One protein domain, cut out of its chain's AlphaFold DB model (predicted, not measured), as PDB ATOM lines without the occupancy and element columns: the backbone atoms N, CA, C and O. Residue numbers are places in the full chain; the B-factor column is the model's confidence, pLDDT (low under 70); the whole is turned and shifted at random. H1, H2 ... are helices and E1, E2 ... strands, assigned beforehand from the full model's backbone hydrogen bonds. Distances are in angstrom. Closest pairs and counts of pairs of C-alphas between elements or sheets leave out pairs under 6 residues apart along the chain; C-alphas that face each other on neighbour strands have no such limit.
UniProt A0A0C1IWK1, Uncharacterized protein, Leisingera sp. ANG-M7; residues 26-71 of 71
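This is residues 26 to 71 of the 71 residues of an uncharacterized protein of Leisingera sp. ANG-M7 (UniProt A0A0C1IWK1). Two helices, the longer H2 and the very short H1, start near each other and spread apart as a loose V, and one long strand, E1, runs as a lone arm that keeps clear of both. The chain turns back after H2 through residues 55 to 60, and E1 then extends along the length of the domain to its far end. The printed part has 46 residues, with two named helices and one named strand in the order H1, H2, E1; the class is mixed, helices and strands, and E1 pairs with no named strand. The whole is only just loose, close to compact, with a radius of gyration of the C-alphas of 11.4 A, and it is elongated, spanning 36 by 22 by 17 A.

The longest helix by residues is H2, residues 43 to 54. H1, residues 30 to 35, only just touches it, with 3 pairs of C-alphas within 8 A. The closest C-alphas of the two are those of Ala 30 and Pro 43, 5.5 A apart. H2 touches H1 with residues 43 to 46 alone. The lines of H1 and H2 stand at a steep tilt of 56 degrees, and the helices run the same way. Their centres are 13.3 A apart. E1, residues 61 to 70, is apart from H2 and also apart from H1, with no C-alpha within 8 A of either helix. Along the backbone of H1 and H2, every O i to N i+4 pair is within hydrogen-bond range.

H2 has 12 residues, Pro 43 to Arg 54, and measures 16.1 A from first to last C-alpha; its C-alpha 43 is at (-152.834, 122.042, 117.777). H1 has 6 residues, Ala 30 to Arg 35, and measures 8.8 A; it begins with C-alpha 30 at (-157.575, 124.438, 116.189). E1 has 10 residues, Pro 61 to Leu 70, and measures 28.3 A. It ends with C-alpha 70 at (-157.861, 138.122, 95.168).

The printed part begins at residue 26 and ends at Asp 71, the chain's last residue, and it has no cut. The two C-alphas farthest apart are those of Pro 57 and Asp 71, at 36.1 A, and the first and last printed C-alphas, of Asn 26 and Asp 71, are 31.9 A apart. The link from H1 to H2 has 7 residues and the link from H2 to E1 has 6; both are short. The mean pLDDT of the printed part is 95.8, and no printed residue is under 70.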
ATOM      1  N   ASN A  26    -146.409 127.322 119.234       97.12
ATOM      2  CA  ASN A  26    -147.370 126.643 120.098       97.12
ATOM      3  C   ASN A  26    -148.580 127.501 120.508       97.12
ATOM      4  O   ASN A  26    -149.456 126.988 121.202       97.12
ATOM      5  N   ALA A  27    -148.652 128.766 120.084       97.69
ATOM      6  CA  ALA A  27    -149.830 129.610 120.268       97.69
ATOM      7  C   ALA A  27    -150.949 129.307 119.252       97.69
ATOM      8  O   ALA A  27    -152.042 129.861 119.365       97.69
ATOM      9  N   ILE A  28    -150.691 128.434 118.269       97.38
ATOM     10  CA  ILE A  28    -151.653 128.064 117.230       97.38
ATOM     11  C   ILE A  28    -152.929 127.432 117.811       97.38
ATOM     12  O   ILE A  28    -152.886 126.621 118.739       97.38
ATOM     13  N   THR A  29    -154.082 127.781 117.240       97.50
ATOM     14  CA  THR A  29    -155.390 127.240 117.636       97.50
ATOM     15  C   THR A  29    -155.873 126.133 116.691       97.50
ATOM     16  O   THR A  29    -155.314 125.907 115.618       97.50
ATOM     17  N   ALA A  30    -156.946 125.428 117.071       97.50
ATOM     18  CA  ALA A  30    -157.575 124.438 116.189       97.50
ATOM     19  C   ALA A  30    -158.191 125.090 114.934       97.50
ATOM     20  O   ALA A  30    -158.179 124.500 113.857       97.50
ATOM     21  N   GLU A  31    -158.685 126.326 115.054       97.50
ATOM     22  CA  GLU A  31    -159.187 127.098 113.915       97.50
ATOM     23  C   GLU A  31    -158.058 127.435 112.934       97.50
ATOM     24  O   GLU A  31    -158.220 127.267 111.726       97.50
ATOM     25  N   ASP A  32    -156.893 127.837 113.446       96.75
ATOM     26  CA  ASP A  32    -155.713 128.067 112.612       96.75
ATOM     27  C   ASP A  32    -155.288 126.780 111.893       96.75
ATOM     28  O   ASP A  32    -155.025 126.817 110.695       96.75
ATOM     29  N   CYS A  33    -155.305 125.628 112.577       97.50
ATOM     30  CA  CYS A  33    -155.015 124.336 111.947       97.50
ATOM     31  C   CYS A  33    -155.961 124.065 110.768       97.50
ATOM     32  O   CYS A  33    -155.512 123.673 109.690       97.50
ATOM     33  N   ALA A  34    -157.260 124.334 110.928       97.62
ATOM     34  CA  ALA A  34    -158.227 124.207 109.843       97.62
ATOM     35  C   ALA A  34    -157.942 125.180 108.683       97.62
ATOM     36  O   ALA A  34    -158.004 124.765 107.523       97.62
ATOM     37  N   ARG A  35    -157.579 126.440 108.970       95.94
ATOM     38  CA  ARG A  35    -157.208 127.446 107.952       95.94
ATOM     39  C   ARG A  35    -155.920 127.084 107.202       95.94
ATOM     40  O   ARG A  35    -155.830 127.356 106.008       95.94
ATOM     41  N   GLU A  36    -154.972 126.421 107.863       95.50
ATOM     42  CA  GLU A  36    -153.745 125.866 107.265       95.50
ATOM     43  C   GLU A  36    -154.005 124.601 106.419       95.50
ATOM     44  O   GLU A  36    -153.103 124.104 105.743       95.50
ATOM     45  N   GLY A  37    -155.235 124.071 106.424       96.31
ATOM     46  CA  GLY A  37    -155.628 122.883 105.660       96.31
ATOM     47  C   GLY A  37    -155.580 121.569 106.445       96.31
ATOM     48  O   GLY A  37    -155.658 120.498 105.844       96.31
ATOM     49  N   PHE A  38    -155.496 121.634 107.775       97.12
ATOM     50  CA  PHE A  38    -155.445 120.489 108.689       97.12
ATOM     51  C   PHE A  38    -156.624 120.508 109.686       97.12
ATOM     52  O   PHE A  38    -156.406 120.605 110.894       97.12
ATOM     53  N   PRO A  39    -157.887 120.414 109.221       97.06
ATOM     54  CA  PRO A  39    -159.067 120.531 110.088       97.06
ATOM     55  C   PRO A  39    -159.175 119.428 111.150       97.06
ATOM     56  O   PRO A  39    -159.767 119.645 112.201       97.06
ATOM     57  N   GLU A  40    -158.577 118.266 110.892       97.19
ATOM     58  CA  GLU A  40    -158.602 117.114 111.801       97.19
ATOM     59  C   GLU A  40    -157.443 117.126 112.814       97.19
ATOM     60  O   GLU A  40    -157.357 116.243 113.665       97.19
ATOM     61  N   TYR A  41    -156.508 118.077 112.707       97.38
ATOM     62  CA  TYR A  41    -155.339 118.115 113.582       97.38
ATOM     63  C   TYR A  41    -155.674 118.815 114.895       97.38
ATOM     64  O   TYR A  41    -156.215 119.922 114.914       97.38
ATOM     65  N   ALA A  42    -155.259 118.211 116.010       97.44
ATOM     66  CA  ALA A  42    -155.130 118.961 117.248       97.44
ATOM     67  C   ALA A  42    -153.922 119.918 117.145       97.44
ATOM     68  O   ALA A  42    -152.917 119.568 116.518       97.44
ATOM     69  N   PRO A  43    -153.947 121.089 117.813       97.81
ATOM     70  CA  PRO A  43    -152.834 122.042 117.777       97.81
ATOM     71  C   PRO A  43    -151.471 121.427 118.115       97.81
ATOM     72  O   PRO A  43    -150.478 121.706 117.452       97.81
ATOM     73  N   ALA A  44    -151.423 120.527 119.100       97.50
ATOM     74  CA  ALA A  44    -150.191 119.839 119.478       97.50
ATOM     75  C   ALA A  44    -149.631 118.956 118.346       97.50
ATOM     76  O   ALA A  44    -148.418 118.927 118.140       97.50
ATOM     77  N   ASP A  45    -150.496 118.275 117.588       97.69
ATOM     78  CA  ASP A  45    -150.082 117.426 116.466       97.69
ATOM     79  C   ASP A  45    -149.529 118.269 115.315       97.69
ATOM     80  O   ASP A  45    -148.496 117.932 114.733       97.69
ATOM     81  N   PHE A  46    -150.169 119.409 115.032       97.44
ATOM     82  CA  PHE A  46    -149.685 120.363 114.037       97.44
ATOM     83  C   PHE A  46    -148.318 120.936 114.425       97.44
ATOM     84  O   PHE A  46    -147.389 120.922 113.614       97.44
ATOM     85  N   VAL A  47    -148.168 121.382 115.676       97.44
ATOM     86  CA  VAL A  47    -146.906 121.920 116.201       97.44
ATOM     87  C   VAL A  47    -145.796 120.877 116.116       97.44
ATOM     88  O   VAL A  47    -144.721 121.191 115.618       97.44
ATOM     89  N   ASN A  48    -146.052 119.634 116.533       96.94
ATOM     90  CA  ASN A  48    -145.071 118.550 116.457       96.94
ATOM     91  C   ASN A  48    -144.652 118.255 115.012       96.94
ATOM     92  O   ASN A  48    -143.461 118.110 114.729       96.94
ATOM     93  N   MET A  49    -145.617 118.191 114.093       96.38
ATOM     94  CA  MET A  49    -145.359 117.969 112.671       96.38
ATOM     95  C   MET A  49    -144.496 119.089 112.082       96.38
ATOM     96  O   MET A  49    -143.476 118.813 111.441       96.38
ATOM     97  N   LEU A  50    -144.852 120.351 112.340       95.19
ATOM     98  CA  LEU A  50    -144.126 121.488 111.786       95.19
ATOM     99  C   LEU A  50    -142.741 121.649 112.421       95.19
ATOM    100  O   LEU A  50    -141.770 121.875 111.698       95.19
ATOM    101  N   ALA A  51    -142.630 121.473 113.740       95.38
ATOM    102  CA  ALA A  51    -141.364 121.475 114.467       95.38
ATOM    103  C   ALA A  51    -140.407 120.406 113.923       95.38
ATOM    104  O   ALA A  51    -139.245 120.706 113.650       95.38
ATOM    105  N   ALA A  52    -140.894 119.186 113.671       94.81
ATOM    106  CA  ALA A  52    -140.096 118.116 113.075       94.81
ATOM    107  C   ALA A  52    -139.662 118.439 111.635       94.81
ATOM    108  O   ALA A  52    -138.517 118.189 111.261       94.81
ATOM    109  N   HIS A  53    -140.548 119.030 110.828       94.81
ATOM    110  CA  HIS A  53    -140.248 119.391 109.440       94.81
ATOM    111  C   HIS A  53    -139.288 120.589 109.324       94.81
ATOM    112  O   HIS A  53    -138.500 120.674 108.381       94.81
ATOM    113  N   ARG A  54    -139.379 121.564 110.235       92.69
ATOM    114  CA  ARG A  54    -138.604 122.819 110.193       92.69
ATOM    115  C   ARG A  54    -137.390 122.820 111.116       92.69
ATOM    116  O   ARG A  54    -136.536 123.686 110.957       92.69
ATOM    117  N   GLY A  55    -137.294 121.862 112.036       94.00
ATOM    118  CA  GLY A  55    -136.218 121.775 113.019       94.00
ATOM    119  C   GLY A  55    -136.234 122.913 114.042       94.00
ATOM    120  O   GLY A  55    -135.167 123.326 114.486       94.00
ATOM    121  N   CYS A  56    -137.411 123.446 114.382       93.38
ATOM    122  CA  CYS A  56    -137.566 124.535 115.351       93.38
ATOM    123  C   CYS A  56    -138.329 124.073 116.601       93.38
ATOM    124  O   CYS A  56    -139.159 123.165 116.504       93.38
ATOM    125  N   PRO A  57    -138.067 124.668 117.775       95.38
ATOM    126  CA  PRO A  57    -138.793 124.319 118.986       95.38
ATOM    127  C   PRO A  57    -140.240 124.864 118.961       95.38
ATOM    128  O   PRO A  57    -140.526 125.829 118.247       95.38
ATOM    129  N   PRO A  58    -141.173 124.267 119.729       95.50
ATOM    130  CA  PRO A  58    -142.574 124.701 119.790       95.50
ATOM    131  C   PRO A  58    -142.797 126.151 120.232       95.50
ATOM    132  O   PRO A  58    -143.812 126.740 119.894       95.50
ATOM    133  N   ASP A  59    -141.896 126.731 121.012       96.75
ATOM    134  CA  ASP A  59    -141.982 128.100 121.523       96.75
ATOM    135  C   ASP A  59    -141.251 129.126 120.639       96.75
ATOM    136  O   ASP A  59    -141.235 130.315 120.962       96.75
ATOM    137  N   GLU A  60    -140.685 128.694 119.506       96.44
ATOM    138  CA  GLU A  60    -139.996 129.577 118.565       96.44
ATOM    139  C   GLU A  60    -140.938 130.694 118.066       96.44
ATOM    140  O   GLU A  60    -142.040 130.395 117.589       96.44
ATOM    141  N   PRO A  61    -140.523 131.976 118.113       96.88
ATOM    142  CA  PRO A  61    -141.303 133.086 117.570       96.88
ATOM    143  C   PRO A  61    -141.361 133.068 116.032       96.88
ATOM    144  O   PRO A  61    -140.461 133.572 115.341       96.88
ATOM    145  N   VAL A  62    -142.465 132.557 115.491       95.88
ATOM    146  CA  VAL A  62    -142.752 132.470 114.052       95.88
ATOM    147  C   VAL A  62    -143.668 133.605 113.588       95.88
ATOM    148  O   VAL A  62    -144.285 134.302 114.391       95.88
ATOM    149  N   ASN A  63    -143.743 133.822 112.272       96.19
ATOM    150  CA  ASN A  63    -144.676 134.790 111.699       96.19
ATOM    151  C   ASN A  63    -146.012 134.112 111.388       96.19
ATOM    152  O   ASN A  63    -146.054 133.211 110.550       96.19
ATOM    153  N   ARG A  64    -147.091 134.604 111.997       96.25
ATOM    154  CA  ARG A  64    -148.467 134.297 111.602       96.25
ATOM    155  C   ARG A  64    -148.885 135.293 110.524       96.25
ATOM    156  O   ARG A  64    -148.743 136.503 110.701       96.25
ATOM    157  N   ILE A  65    -149.324 134.779 109.379       97.62
ATOM    158  CA  ILE A  65    -149.687 135.585 108.210       97.62
ATOM    159  C   ILE A  65    -151.153 135.328 107.904       97.62
ATOM    160  O   ILE A  65    -151.532 134.213 107.557       97.62
ATOM    161  N   GLU A  66    -151.963 136.374 107.987       97.06
ATOM    162  CA  GLU A  66    -153.342 136.329 107.524       97.06
ATOM    163  C   GLU A  66    -153.426 136.898 106.114       97.06
ATOM    164  O   GLU A  66    -152.756 137.880 105.774       97.06
ATOM    165  N   PHE A  67    -154.239 136.265 105.276       97.19
ATOM    166  CA  PHE A  67    -154.431 136.681 103.898       97.19
ATOM    167  C   PHE A  67    -155.862 136.425 103.425       97.19
ATOM    168  O   PHE A  67    -156.588 135.601 103.982       97.19
ATOM    169  N   GLU A  68    -156.237 137.133 102.367       96.75
ATOM    170  CA  GLU A  68    -157.458 136.932 101.590       96.75
ATOM    171  C   GLU A  68    -157.102 136.580 100.141       96.75
ATOM    172  O   GLU A  68    -156.043 136.970  99.637       96.75
ATOM    173  N   PHE A  69    -157.978 135.846  99.460       95.81
ATOM    174  CA  PHE A  69    -157.838 135.596  98.027       95.81
ATOM    175  C   PHE A  69    -158.265 136.836  97.236       95.81
ATOM    176  O   PHE A  69    -159.250 137.490  97.569       95.81
ATOM    177  N   LEU A  70    -157.501 137.155  96.196       91.00
ATOM    178  CA  LEU A  70    -157.861 138.122  95.168       91.00
ATOM    179  C   LEU A  70    -158.195 137.288  93.933       91.00
ATOM    180  O   LEU A  70    -157.282 136.645  93.418       91.00
ATOM    181  N   ASP A  71    -159.475 137.241  93.564       71.88
ATOM    182  CA  ASP A  71    -160.062 136.406  92.496       71.88
ATOM    183  C   ASP A  71    -159.108 135.940  91.374       71.88
ATOM    184  O   ASP A  71    -158.434 136.788  90.738       71.88
TER     185      ASP A  71